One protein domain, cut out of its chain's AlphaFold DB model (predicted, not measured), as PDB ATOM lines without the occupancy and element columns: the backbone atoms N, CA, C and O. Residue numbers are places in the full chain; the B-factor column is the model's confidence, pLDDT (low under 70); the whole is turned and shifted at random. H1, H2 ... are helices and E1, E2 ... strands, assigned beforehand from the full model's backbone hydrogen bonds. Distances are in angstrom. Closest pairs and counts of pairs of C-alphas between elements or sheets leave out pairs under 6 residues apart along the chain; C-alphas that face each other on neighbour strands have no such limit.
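This is residues 19 to 60 and 125 to 166 of the 923 residues of the protein "tRNA pseudouridine synthase, putative" of Trypanosoma brucei brucei (strain 927/4 GUTat10.1) (UniProt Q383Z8). A wide V: the long helix H3 makes one arm, with residues 136 to 166, of which 136 to 164 belong to H3, sticking out free, and H2 with the small hairpin E1-E2 makes the other, H2 meeting H3 near H3's start. The 84 printed residues run H1, E1, E2, H2, H3, mostly helix, with an antiparallel sheet E1 - E2; the whole is extended, radius of gyration of the C-alphas 22.4 A, spans 83 by 26 by 18 A.

Find C-alpha 19 at (24.154, -37.036, 13.431), where H1, residues 19 to 23, begins. E1 is residues 29 to 31, E2 38 to 40. H2, residues 44 to 57, measures 19.9 A. H3, residues 128 to 164, runs 52.9 A to C-alpha 164 at (44.631, -66.229, -11.674).

H1 and H2 are apart. In the hairpin E1 and E2, look for N 39 and O 30, 2.9 A apart, within hydrogen-bond range. H2, with residues 51 to 56 alone, touches residues 131 to 135 of H3; the closest C-alphas, Phe 52 and Met 131, are 5.7 A apart. Their tilt is steep, 68 degrees, only just short of about perpendicular. In H1, H2 and H3 every O i to N i+4 pair is within hydrogen-bond range.

C-alphas 34 and 166 are farthest apart, 83.0 A. Residues 61 to 124 are not printed; C-alphas 60 and 125 are 11.2 A apart across the cut. No link printed whole is long. Look for pLDDT under 70 at residues 19 to 47, 50, 58 to 60 and 125.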
ATOM      1  N   VAL A  19      24.568 -37.067  14.850       46.26
ATOM      2  CA  VAL A  19      24.154 -37.036  13.431       46.26
ATOM      3  C   VAL A  19      22.792 -36.354  13.272       46.26
ATOM      4  O   VAL A  19      22.593 -35.572  12.341       46.26
ATOM      5  N   PHE A  20      21.873 -36.598  14.213       41.68
ATOM      6  CA  PHE A  20      20.546 -35.985  14.215       41.68
ATOM      7  C   PHE A  20      20.614 -34.459  14.411       41.68
ATOM      8  O   PHE A  20      19.971 -33.712  13.676       41.68
ATOM      9  N   VAL A  21      21.448 -33.983  15.344       42.80
ATOM     10  CA  VAL A  21      21.629 -32.546  15.620       42.80
ATOM     11  C   VAL A  21      22.419 -31.842  14.509       42.80
ATOM     12  O   VAL A  21      22.070 -30.722  14.146       42.80
ATOM     13  N   ALA A  22      23.424 -32.486  13.905       44.53
ATOM     14  CA  ALA A  22      24.241 -31.868  12.852       44.53
ATOM     15  C   ALA A  22      23.449 -31.544  11.569       44.53
ATOM     16  O   ALA A  22      23.735 -30.547  10.906       44.53
ATOM     17  N   LYS A  23      22.421 -32.338  11.231       43.28
ATOM     18  CA  LYS A  23      21.524 -32.044  10.096       43.28
ATOM     19  C   LYS A  23      20.429 -31.017  10.428       43.28
ATOM     20  O   LYS A  23      19.849 -30.434   9.514       43.28
ATOM     21  N   MET A  24      20.178 -30.727  11.707       43.59
ATOM     22  CA  MET A  24      19.237 -29.694  12.152       43.59
ATOM     23  C   MET A  24      19.896 -28.302  12.183       43.59
ATOM     24  O   MET A  24      20.051 -27.696  13.240       43.59
ATOM     25  N   ARG A  25      20.240 -27.726  11.021       41.09
ATOM     26  CA  ARG A  25      20.360 -26.255  10.933       41.09
ATOM     27  C   ARG A  25      18.948 -25.680  11.060       41.09
ATOM     28  O   ARG A  25      18.228 -25.586  10.068       41.09
ATOM     29  N   VAL A  26      18.512 -25.411  12.284       42.95
ATOM     30  CA  VAL A  26      17.212 -24.790  12.556       42.95
ATOM     31  C   VAL A  26      17.260 -23.361  12.008       42.95
ATOM     32  O   VAL A  26      18.245 -22.662  12.239       42.95
ATOM     33  N   GLY A  27      16.270 -22.982  11.197       40.49
ATOM     34  CA  GLY A  27      16.243 -21.699  10.495       40.49
ATOM     35  C   GLY A  27      16.156 -20.492  11.427       40.49
ATOM     36  O   GLY A  27      16.097 -20.626  12.652       40.49
ATOM     37  N   TRP A  28      16.204 -19.309  10.812       42.79
ATOM     38  CA  TRP A  28      16.301 -18.013  11.473       42.79
ATOM     39  C   TRP A  28      15.322 -17.892  12.639       42.79
ATOM     40  O   TRP A  28      14.118 -18.105  12.512       42.79
ATOM     41  N   THR A  29      15.866 -17.529  13.793       42.68
ATOM     42  CA  THR A  29      15.081 -17.168  14.960       42.68
ATOM     43  C   THR A  29      14.741 -15.689  14.833       42.68
ATOM     44  O   THR A  29      15.587 -14.835  15.100       42.68
ATOM     45  N   THR A  30      13.530 -15.352  14.407       48.06
ATOM     46  CA  THR A  30      13.055 -13.964  14.436       48.06
ATOM     47  C   THR A  30      12.290 -13.736  15.736       48.06
ATOM     48  O   THR A  30      11.455 -14.539  16.162       48.06
ATOM     49  N   ARG A  31      12.607 -12.651  16.450       41.07
ATOM     50  CA  ARG A  31      11.812 -12.236  17.611       41.07
ATOM     51  C   ARG A  31      10.500 -11.684  17.059       41.07
ATOM     52  O   ARG A  31      10.522 -10.677  16.362       41.07
ATOM     53  N   SER A  32       9.370 -12.333  17.352       43.09
ATOM     54  CA  SER A  32       8.061 -11.791  16.980       43.09
ATOM     55  C   SER A  32       7.942 -10.366  17.533       43.09
ATOM     56  O   SER A  32       8.102 -10.200  18.753       43.09
ATOM     57  N   PRO A  33       7.643  -9.354  16.698       54.17
ATOM     58  CA  PRO A  33       7.584  -7.965  17.145       54.17
ATOM     59  C   PRO A  33       6.489  -7.720  18.195       54.17
ATOM     60  O   PRO A  33       6.541  -6.730  18.913       54.17
ATOM     61  N   VAL A  34       5.525  -8.637  18.345       56.62
ATOM     62  CA  VAL A  34       4.316  -8.405  19.149       56.62
ATOM     63  C   VAL A  34       4.424  -8.917  20.594       56.62
ATOM     64  O   VAL A  34       3.772  -8.370  21.476       56.62
ATOM     65  N   LYS A  35       5.222  -9.958  20.892       51.50
ATOM     66  CA  LYS A  35       5.252 -10.566  22.252       51.50
ATOM     67  C   LYS A  35       6.619 -11.029  22.755       51.50
ATOM     68  O   LYS A  35       6.679 -11.784  23.720       51.50
ATOM     69  N   SER A  36       7.726 -10.607  22.139       52.19
ATOM     70  CA  SER A  36       9.075 -11.045  22.553       52.19
ATOM     71  C   SER A  36       9.244 -12.572  22.618       52.19
ATOM     72  O   SER A  36      10.023 -13.076  23.422       52.19
ATOM     73  N   LYS A  37       8.506 -13.319  21.789       42.49
ATOM     74  CA  LYS A  37       8.662 -14.771  21.647       42.49
ATOM     75  C   LYS A  37       9.370 -15.072  20.332       42.49
ATOM     76  O   LYS A  37       9.068 -14.455  19.312       42.49
ATOM     77  N   TRP A  38      10.324 -15.995  20.381       56.68
ATOM     78  CA  TRP A  38      11.059 -16.474  19.215       56.68
ATOM     79  C   TRP A  38      10.137 -17.293  18.310       56.68
ATOM     80  O   TRP A  38       9.512 -18.248  18.775       56.68
ATOM     81  N   ILE A  39      10.060 -16.914  17.036       52.09
ATOM     82  CA  ILE A  39       9.450 -17.712  15.975       52.09
ATOM     83  C   ILE A  39      10.593 -18.435  15.259       52.09
ATOM     84  O   ILE A  39      11.621 -17.827  14.960       52.09
ATOM     85  N   TRP A  40      10.431 -19.738  15.038       53.39
ATOM     86  CA  TRP A  40      11.374 -20.558  14.280       53.39
ATOM     87  C   TRP A  40      10.763 -20.833  12.910       53.39
ATOM     88  O   TRP A  40       9.740 -21.513  12.829       53.39
ATOM     89  N   GLU A  41      11.379 -20.336  11.843       54.22
ATOM     90  CA  GLU A  41      11.037 -20.773  10.488       54.22
ATOM     91  C   GLU A  41      11.805 -22.064  10.176       54.22
ATOM     92  O   GLU A  41      13.036 -22.076  10.122       54.22
ATOM     93  N   LEU A  42      11.092 -23.180   9.998       58.82
ATOM     94  CA  LEU A  42      11.671 -24.411   9.457       58.82
ATOM     95  C   LEU A  42      11.248 -24.599   8.005       58.82
ATOM     96  O   LEU A  42      10.070 -24.518   7.670       58.82
ATOM     97  N   GLU A  43      12.220 -24.952   7.167       62.37
ATOM     98  CA  GLU A  43      11.981 -25.379   5.794       62.37
ATOM     99  C   GLU A  43      11.097 -26.650   5.784       62.37
ATOM    100  O   GLU A  43      11.484 -27.666   6.379       62.37
ATOM    101  N   PRO A  44       9.929 -26.650   5.112       66.14
ATOM    102  CA  PRO A  44       9.010 -27.792   5.122       66.14
ATOM    103  C   PRO A  44       9.623 -29.102   4.603       66.14
ATOM    104  O   PRO A  44       9.242 -30.186   5.043       66.14
ATOM    105  N   SER A  45      10.589 -29.024   3.682       67.39
ATOM    106  CA  SER A  45      11.340 -30.172   3.147       67.39
ATOM    107  C   SER A  45      12.131 -30.913   4.236       67.39
ATOM    108  O   SER A  45      12.168 -32.142   4.250       67.39
ATOM    109  N   ARG A  46      12.709 -30.184   5.199       65.90
ATOM    110  CA  ARG A  46      13.480 -30.760   6.311       65.90
ATOM    111  C   ARG A  46      12.585 -31.445   7.326       65.90
ATOM    112  O   ARG A  46      12.936 -32.521   7.798       65.90
ATOM    113  N   LEU A  47      11.424 -30.854   7.620       69.19
ATOM    114  CA  LEU A  47      10.388 -31.509   8.424       69.19
ATOM    115  C   LEU A  47       9.969 -32.830   7.772       69.19
ATOM    116  O   LEU A  47      10.016 -33.862   8.429       69.19
ATOM    117  N   ARG A  48       9.712 -32.838   6.456       74.48
ATOM    118  CA  ARG A  48       9.405 -34.073   5.708       74.48
ATOM    119  C   ARG A  48      10.519 -35.114   5.782       74.48
ATOM    120  O   ARG A  48      10.225 -36.298   5.896       74.48
ATOM    121  N   ALA A  49      11.784 -34.699   5.726       71.18
ATOM    122  CA  ALA A  49      12.913 -35.614   5.869       71.18
ATOM    123  C   ALA A  49      12.970 -36.226   7.279       71.18
ATOM    124  O   ALA A  49      13.126 -37.438   7.405       71.18
ATOM    125  N   ILE A  50      12.805 -35.417   8.331       69.93
ATOM    126  CA  ILE A  50      12.736 -35.893   9.725       69.93
ATOM    127  C   ILE A  50      11.568 -36.864   9.890       69.93
ATOM    128  O   ILE A  50      11.732 -37.942  10.462       69.93
ATOM    129  N   ASP A  51      10.411 -36.514   9.343       74.47
ATOM    130  CA  ASP A  51       9.234 -37.365   9.356       74.47
ATOM    131  C   ASP A  51       9.548 -38.692   8.654       74.47
ATOM    132  O   ASP A  51       9.373 -39.764   9.230       74.47
ATOM    133  N   PHE A  52      10.105 -38.660   7.442       78.54
ATOM    134  CA  PHE A  52      10.495 -39.864   6.708       78.54
ATOM    135  C   PHE A  52      11.476 -40.740   7.503       78.54
ATOM    136  O   PHE A  52      11.265 -41.949   7.613       78.54
ATOM    137  N   PHE A  53      12.494 -40.141   8.127       73.87
ATOM    138  CA  PHE A  53      13.430 -40.856   8.995       73.87
ATOM    139  C   PHE A  53      12.737 -41.480  10.210       73.87
ATOM    140  O   PHE A  53      12.964 -42.651  10.509       73.87
ATOM    141  N   THR A  54      11.875 -40.738  10.905       71.53
ATOM    142  CA  THR A  54      11.147 -41.252  12.079       71.53
ATOM    143  C   THR A  54      10.172 -42.373  11.709       71.53
ATOM    144  O   THR A  54      10.038 -43.336  12.465       71.53
ATOM    145  N   TYR A  55       9.557 -42.313  10.525       72.73
ATOM    146  CA  TYR A  55       8.723 -43.383   9.973       72.73
ATOM    147  C   TYR A  55       9.524 -44.616   9.571       72.73
ATOM    148  O   TYR A  55       9.134 -45.722   9.941       72.73
ATOM    149  N   ARG A  56      10.668 -44.437   8.899       71.85
ATOM    150  CA  ARG A  56      11.601 -45.527   8.583       71.85
ATOM    151  C   ARG A  56      12.084 -46.238   9.853       71.85
ATOM    152  O   ARG A  56      12.201 -47.457   9.854       71.85
ATOM    153  N   LEU A  57      12.338 -45.491  10.932       73.27
ATOM    154  CA  LEU A  57      12.803 -46.031  12.218       73.27
ATOM    155  C   LEU A  57      11.678 -46.568  13.124       73.27
ATOM    156  O   LEU A  57      11.963 -47.217  14.127       73.27
ATOM    157  N   GLY A  58      10.406 -46.300  12.818       66.67
ATOM    158  CA  GLY A  58       9.267 -46.780  13.609       66.67
ATOM    159  C   GLY A  58       9.088 -46.134  14.995       66.67
ATOM    160  O   GLY A  58       8.404 -46.713  15.838       66.67
ATOM    161  N   LEU A  59       9.648 -44.944  15.249       56.82
ATOM    162  CA  LEU A  59       9.760 -44.305  16.582       56.82
ATOM    163  C   LEU A  59       8.454 -43.723  17.187       56.82
ATOM    164  O   LEU A  59       8.495 -42.865  18.063       56.82
ATOM    165  N   PHE A  60       7.271 -44.195  16.786       53.96
ATOM    166  CA  PHE A  60       5.995 -43.730  17.351       53.96
ATOM    167  C   PHE A  60       5.540 -44.561  18.569       53.96
ATOM    168  O   PHE A  60       4.794 -45.538  18.420       53.96
ATOM    169  N   PHE A 125       2.508 -34.019  11.674       63.78
ATOM    170  CA  PHE A 125       3.334 -34.922  10.889       63.78
ATOM    171  C   PHE A 125       2.995 -34.880   9.392       63.78
ATOM    172  O   PHE A 125       1.846 -34.629   9.015       63.78
ATOM    173  N   SER A 126       3.974 -35.189   8.539       73.20
ATOM    174  CA  SER A 126       3.782 -35.351   7.095       73.20
ATOM    175  C   SER A 126       2.748 -36.443   6.772       73.20
ATOM    176  O   SER A 126       2.717 -37.483   7.435       73.20
ATOM    177  N   PRO A 127       1.908 -36.273   5.729       74.38
ATOM    178  CA  PRO A 127       0.893 -37.263   5.378       74.38
ATOM    179  C   PRO A 127       1.501 -38.639   5.084       74.38
ATOM    180  O   PRO A 127       2.420 -38.747   4.272       74.38
ATOM    181  N   LEU A 128       0.922 -39.708   5.641       73.11
ATOM    182  CA  LEU A 128       1.395 -41.092   5.463       73.11
ATOM    183  C   LEU A 128       1.647 -41.464   3.986       73.11
ATOM    184  O   LEU A 128       2.638 -42.120   3.675       73.11
ATOM    185  N   LYS A 129       0.783 -41.017   3.062       78.45
ATOM    186  CA  LYS A 129       0.931 -41.267   1.614       78.45
ATOM    187  C   LYS A 129       2.220 -40.685   1.027       78.45
ATOM    188  O   LYS A 129       2.813 -41.302   0.146       78.45
ATOM    189  N   LEU A 130       2.635 -39.501   1.486       80.25
ATOM    190  CA  LEU A 130       3.881 -38.868   1.047       80.25
ATOM    191  C   LEU A 130       5.078 -39.708   1.493       80.25
ATOM    192  O   LEU A 130       5.979 -39.981   0.712       80.25
ATOM    193  N   MET A 131       5.039 -40.194   2.728       79.32
ATOM    194  CA  MET A 131       6.113 -40.990   3.316       79.32
ATOM    195  C   MET A 131       6.236 -42.367   2.676       79.32
ATOM    196  O   MET A 131       7.337 -42.840   2.428       79.32
ATOM    197  N   GLN A 132       5.101 -42.991   2.352       80.19
ATOM    198  CA  GLN A 132       5.058 -44.224   1.566       80.19
ATOM    199  C   GLN A 132       5.624 -44.035   0.154       80.19
ATOM    200  O   GLN A 132       6.186 -44.972  -0.402       80.19
ATOM    201  N   ARG A 133       5.467 -42.849  -0.448       85.50
ATOM    202  CA  ARG A 133       6.091 -42.523  -1.737       85.50
ATOM    203  C   ARG A 133       7.606 -42.392  -1.592       85.50
ATOM    204  O   ARG A 133       8.309 -43.108  -2.286       85.50
ATOM    205  N   MET A 134       8.071 -41.587  -0.636       83.14
ATOM    206  CA  MET A 134       9.503 -41.427  -0.347       83.14
ATOM    207  C   MET A 134      10.173 -42.763  -0.004       83.14
ATOM    208  O   MET A 134      11.319 -42.987  -0.362       83.14
ATOM    209  N   MET A 135       9.455 -43.675   0.661       82.12
ATOM    210  CA  MET A 135       9.959 -45.017   0.961       82.12
ATOM    211  C   MET A 135      10.147 -45.855  -0.302       82.12
ATOM    212  O   MET A 135      11.157 -46.534  -0.404       82.12
ATOM    213  N   ARG A 136       9.222 -45.778  -1.269       86.47
ATOM    214  CA  ARG A 136       9.350 -46.480  -2.555       86.47
ATOM    215  C   ARG A 136      10.474 -45.913  -3.417       86.47
ATOM    216  O   ARG A 136      11.258 -46.691  -3.936       86.47
ATOM    217  N   GLU A 137      10.567 -44.588  -3.524       88.79
ATOM    218  CA  GLU A 137      11.657 -43.907  -4.245       88.79
ATOM    219  C   GLU A 137      13.015 -44.281  -3.632       88.79
ATOM    220  O   GLU A 137      13.931 -44.687  -4.337       88.79
ATOM    221  N   TRP A 138      13.112 -44.268  -2.300       84.87
ATOM    222  CA  TRP A 138      14.312 -44.709  -1.595       84.87
ATOM    223  C   TRP A 138      14.621 -46.197  -1.837       84.87
ATOM    224  O   TRP A 138      15.767 -46.543  -2.092       84.87
ATOM    225  N   GLU A 139      13.625 -47.088  -1.792       88.74
ATOM    226  CA  GLU A 139      13.804 -48.517  -2.107       88.74
ATOM    227  C   GLU A 139      14.253 -48.751  -3.563       88.74
ATOM    228  O   GLU A 139      15.025 -49.670  -3.828       88.74
ATOM    229  N   GLU A 140      13.791 -47.936  -4.514       90.88
ATOM    230  CA  GLU A 140      14.247 -47.948  -5.910       90.88
ATOM    231  C   GLU A 140      15.707 -47.500  -6.034       90.88
ATOM    232  O   GLU A 140      16.507 -48.247  -6.595       90.88
ATOM    233  N   GLU A 141      16.080 -46.373  -5.424       90.06
ATOM    234  CA  GLU A 141      17.471 -45.895  -5.387       90.06
ATOM    235  C   GLU A 141      18.413 -46.914  -4.727       90.06
ATOM    236  O   GLU A 141      19.521 -47.142  -5.208       90.06
ATOM    237  N   GLN A 142      17.989 -47.565  -3.635       87.64
ATOM    238  CA  GLN A 142      18.791 -48.613  -2.994       87.64
ATOM    239  C   GLN A 142      18.970 -49.838  -3.897       87.64
ATOM    240  O   GLN A 142      20.057 -50.405  -3.922       87.64
ATOM    241  N   ARG A 143      17.937 -50.249  -4.645       90.86
ATOM    242  CA  ARG A 143      18.064 -51.354  -5.611       90.86
ATOM    243  C   ARG A 143      19.028 -51.015  -6.741       90.86
ATOM    244  O   ARG A 143      19.812 -51.872  -7.130       90.86
ATOM    245  N   GLU A 144      18.990 -49.785  -7.244       92.93
ATOM    246  CA  GLU A 144      19.914 -49.339  -8.288       92.93
ATOM    247  C   GLU A 144      21.366 -49.280  -7.784       92.93
ATOM    248  O   GLU A 144      22.273 -49.727  -8.483       92.93
ATOM    249  N   LEU A 145      21.590 -48.794  -6.558       92.03
ATOM    250  CA  LEU A 145      22.914 -48.806  -5.924       92.03
ATOM    251  C   LEU A 145      23.449 -50.233  -5.751       92.03
ATOM    252  O   LEU A 145      24.569 -50.503  -6.169       92.03
ATOM    253  N   LEU A 146      22.629 -51.153  -5.233       92.40
ATOM    254  CA  LEU A 146      23.014 -52.561  -5.086       92.40
ATOM    255  C   LEU A 146      23.351 -53.211  -6.434       92.40
ATOM    256  O   LEU A 146      24.352 -53.907  -6.533       92.40
ATOM    257  N   SER A 147      22.569 -52.939  -7.484       93.05
ATOM    258  CA  SER A 147      22.848 -53.447  -8.835       93.05
ATOM    259  C   SER A 147      24.174 -52.928  -9.396       93.05
ATOM    260  O   SER A 147      24.875 -53.664 -10.089       93.05
ATOM    261  N   ARG A 148      24.529 -51.666  -9.126       92.57
ATOM    262  CA  ARG A 148      25.821 -51.100  -9.546       92.57
ATOM    263  C   ARG A 148      26.983 -51.702  -8.762       92.57
ATOM    264  O   ARG A 148      28.008 -52.000  -9.369       92.57
ATOM    265  N   ASP A 149      26.819 -51.900  -7.456       91.18
ATOM    266  CA  ASP A 149      27.832 -52.545  -6.616       91.18
ATOM    267  C   ASP A 149      28.063 -54.003  -7.065       91.18
ATOM    268  O   ASP A 149      29.208 -54.429  -7.199       91.18
ATOM    269  N   GLU A 150      26.999 -54.746  -7.401       92.78
ATOM    270  CA  GLU A 150      27.088 -56.102  -7.971       92.78
ATOM    271  C   GLU A 150      27.833 -56.130  -9.321       92.78
ATOM    272  O   GLU A 150      28.664 -57.009  -9.546       92.78
ATOM    273  N   GLU A 151      27.596 -55.161 -10.216       93.71
ATOM    274  CA  GLU A 151      28.340 -55.055 -11.481       93.71
ATOM    275  C   GLU A 151      29.833 -54.764 -11.279       93.71
ATOM    276  O   GLU A 151      30.668 -55.285 -12.024       93.71
ATOM    277  N   ILE A 152      30.177 -53.907 -10.311       92.05
ATOM    278  CA  ILE A 152      31.572 -53.588  -9.978       92.05
ATOM    279  C   ILE A 152      32.265 -54.843  -9.444       92.05
ATOM    280  O   ILE A 152      33.302 -55.226  -9.988       92.05
ATOM    281  N   LEU A 153      31.648 -55.535  -8.480       91.62
ATOM    282  CA  LEU A 153      32.164 -56.789  -7.930       91.62
ATOM    283  C   LEU A 153      32.352 -57.855  -9.019       91.62
ATOM    284  O   LEU A 153      33.400 -58.490  -9.079       91.62
ATOM    285  N   ALA A 154      31.400 -58.006  -9.946       92.03
ATOM    286  CA  ALA A 154      31.520 -58.961 -11.050       92.03
ATOM    287  C   ALA A 154      32.681 -58.631 -12.012       92.03
ATOM    288  O   ALA A 154      33.344 -59.538 -12.525       92.03
ATOM    289  N   ARG A 155      32.956 -57.342 -12.270       91.75
ATOM    290  CA  ARG A 155      34.117 -56.914 -13.075       91.75
ATOM    291  C   ARG A 155      35.435 -57.183 -12.347       91.75
ATOM    292  O   ARG A 155      36.372 -57.666 -12.982       91.75
ATOM    293  N   GLU A 156      35.495 -56.914 -11.044       87.19
ATOM    294  CA  GLU A 156      36.662 -57.201 -10.199       87.19
ATOM    295  C   GLU A 156      36.939 -58.710 -10.118       87.19
ATOM    296  O   GLU A 156      38.071 -59.143 -10.344       87.19
ATOM    297  N   GLU A 157      35.909 -59.533  -9.907       87.71
ATOM    298  CA  GLU A 157      36.013 -60.997  -9.929       87.71
ATOM    299  C   GLU A 157      36.496 -61.515 -11.289       87.71
ATOM    300  O   GLU A 157      37.371 -62.378 -11.345       87.71
ATOM    301  N   ALA A 158      35.986 -60.970 -12.400       89.07
ATOM    302  CA  ALA A 158      36.429 -61.345 -13.742       89.07
ATOM    303  C   ALA A 158      37.897 -60.962 -14.001       89.07
ATOM    304  O   ALA A 158      38.650 -61.736 -14.603       89.07
ATOM    305  N   GLN A 159      38.329 -59.790 -13.526       86.10
ATOM    306  CA  GLN A 159      39.720 -59.350 -13.608       86.10
ATOM    307  C   GLN A 159      40.637 -60.254 -12.774       86.10
ATOM    308  O   GLN A 159      41.662 -60.722 -13.278       86.10
ATOM    309  N   MET A 160      40.243 -60.571 -11.539       82.32
ATOM    310  CA  MET A 160      40.971 -61.495 -10.669       82.32
ATOM    311  C   MET A 160      41.038 -62.904 -11.259       82.32
ATOM    312  O   MET A 160      42.109 -63.508 -11.286       82.32
ATOM    313  N   ALA A 161      39.940 -63.412 -11.821       85.49
ATOM    314  CA  ALA A 161      39.908 -64.704 -12.501       85.49
ATOM    315  C   ALA A 161      40.849 -64.745 -13.718       85.49
ATOM    316  O   ALA A 161      41.484 -65.770 -13.975       85.49
ATOM    317  N   SER A 162      40.984 -63.631 -14.446       84.92
ATOM    318  CA  SER A 162      41.924 -63.500 -15.564       84.92
ATOM    319  C   SER A 162      43.387 -63.553 -15.102       84.92
ATOM    320  O   SER A 162      44.186 -64.293 -15.674       84.92
ATOM    321  N   ILE A 163      43.731 -62.839 -14.023       84.53
ATOM    322  CA  ILE A 163      45.080 -62.839 -13.420       84.53
ATOM    323  C   ILE A 163      45.445 -64.215 -12.848       84.53
ATOM    324  O   ILE A 163      46.600 -64.639 -12.909       84.53
ATOM    325  N   MET A 164      44.458 -64.916 -12.291       83.08
ATOM    326  CA  MET A 164      44.631 -66.229 -11.674       83.08
ATOM    327  C   MET A 164      44.745 -67.362 -12.694       83.08
ATOM    328  O   MET A 164      45.212 -68.444 -12.348       83.08
ATOM    329  N   LYS A 165      44.328 -67.161 -13.948       80.99
ATOM    330  CA  LYS A 165      44.398 -68.204 -14.969       80.99
ATOM    331  C   LYS A 165      45.782 -68.241 -15.611       80.99
ATOM    332  O   LYS A 165      46.219 -67.274 -16.230       80.99
ATOM    333  N   HIS A 166      46.433 -69.403 -15.556       75.49
ATOM    334  CA  HIS A 166      47.693 -69.604 -16.262       75.49
ATOM    335  C   HIS A 166      47.544 -69.358 -17.774       75.49
ATOM    336  O   HIS A 166      46.654 -69.941 -18.409       75.49
TER     337      HIS A 166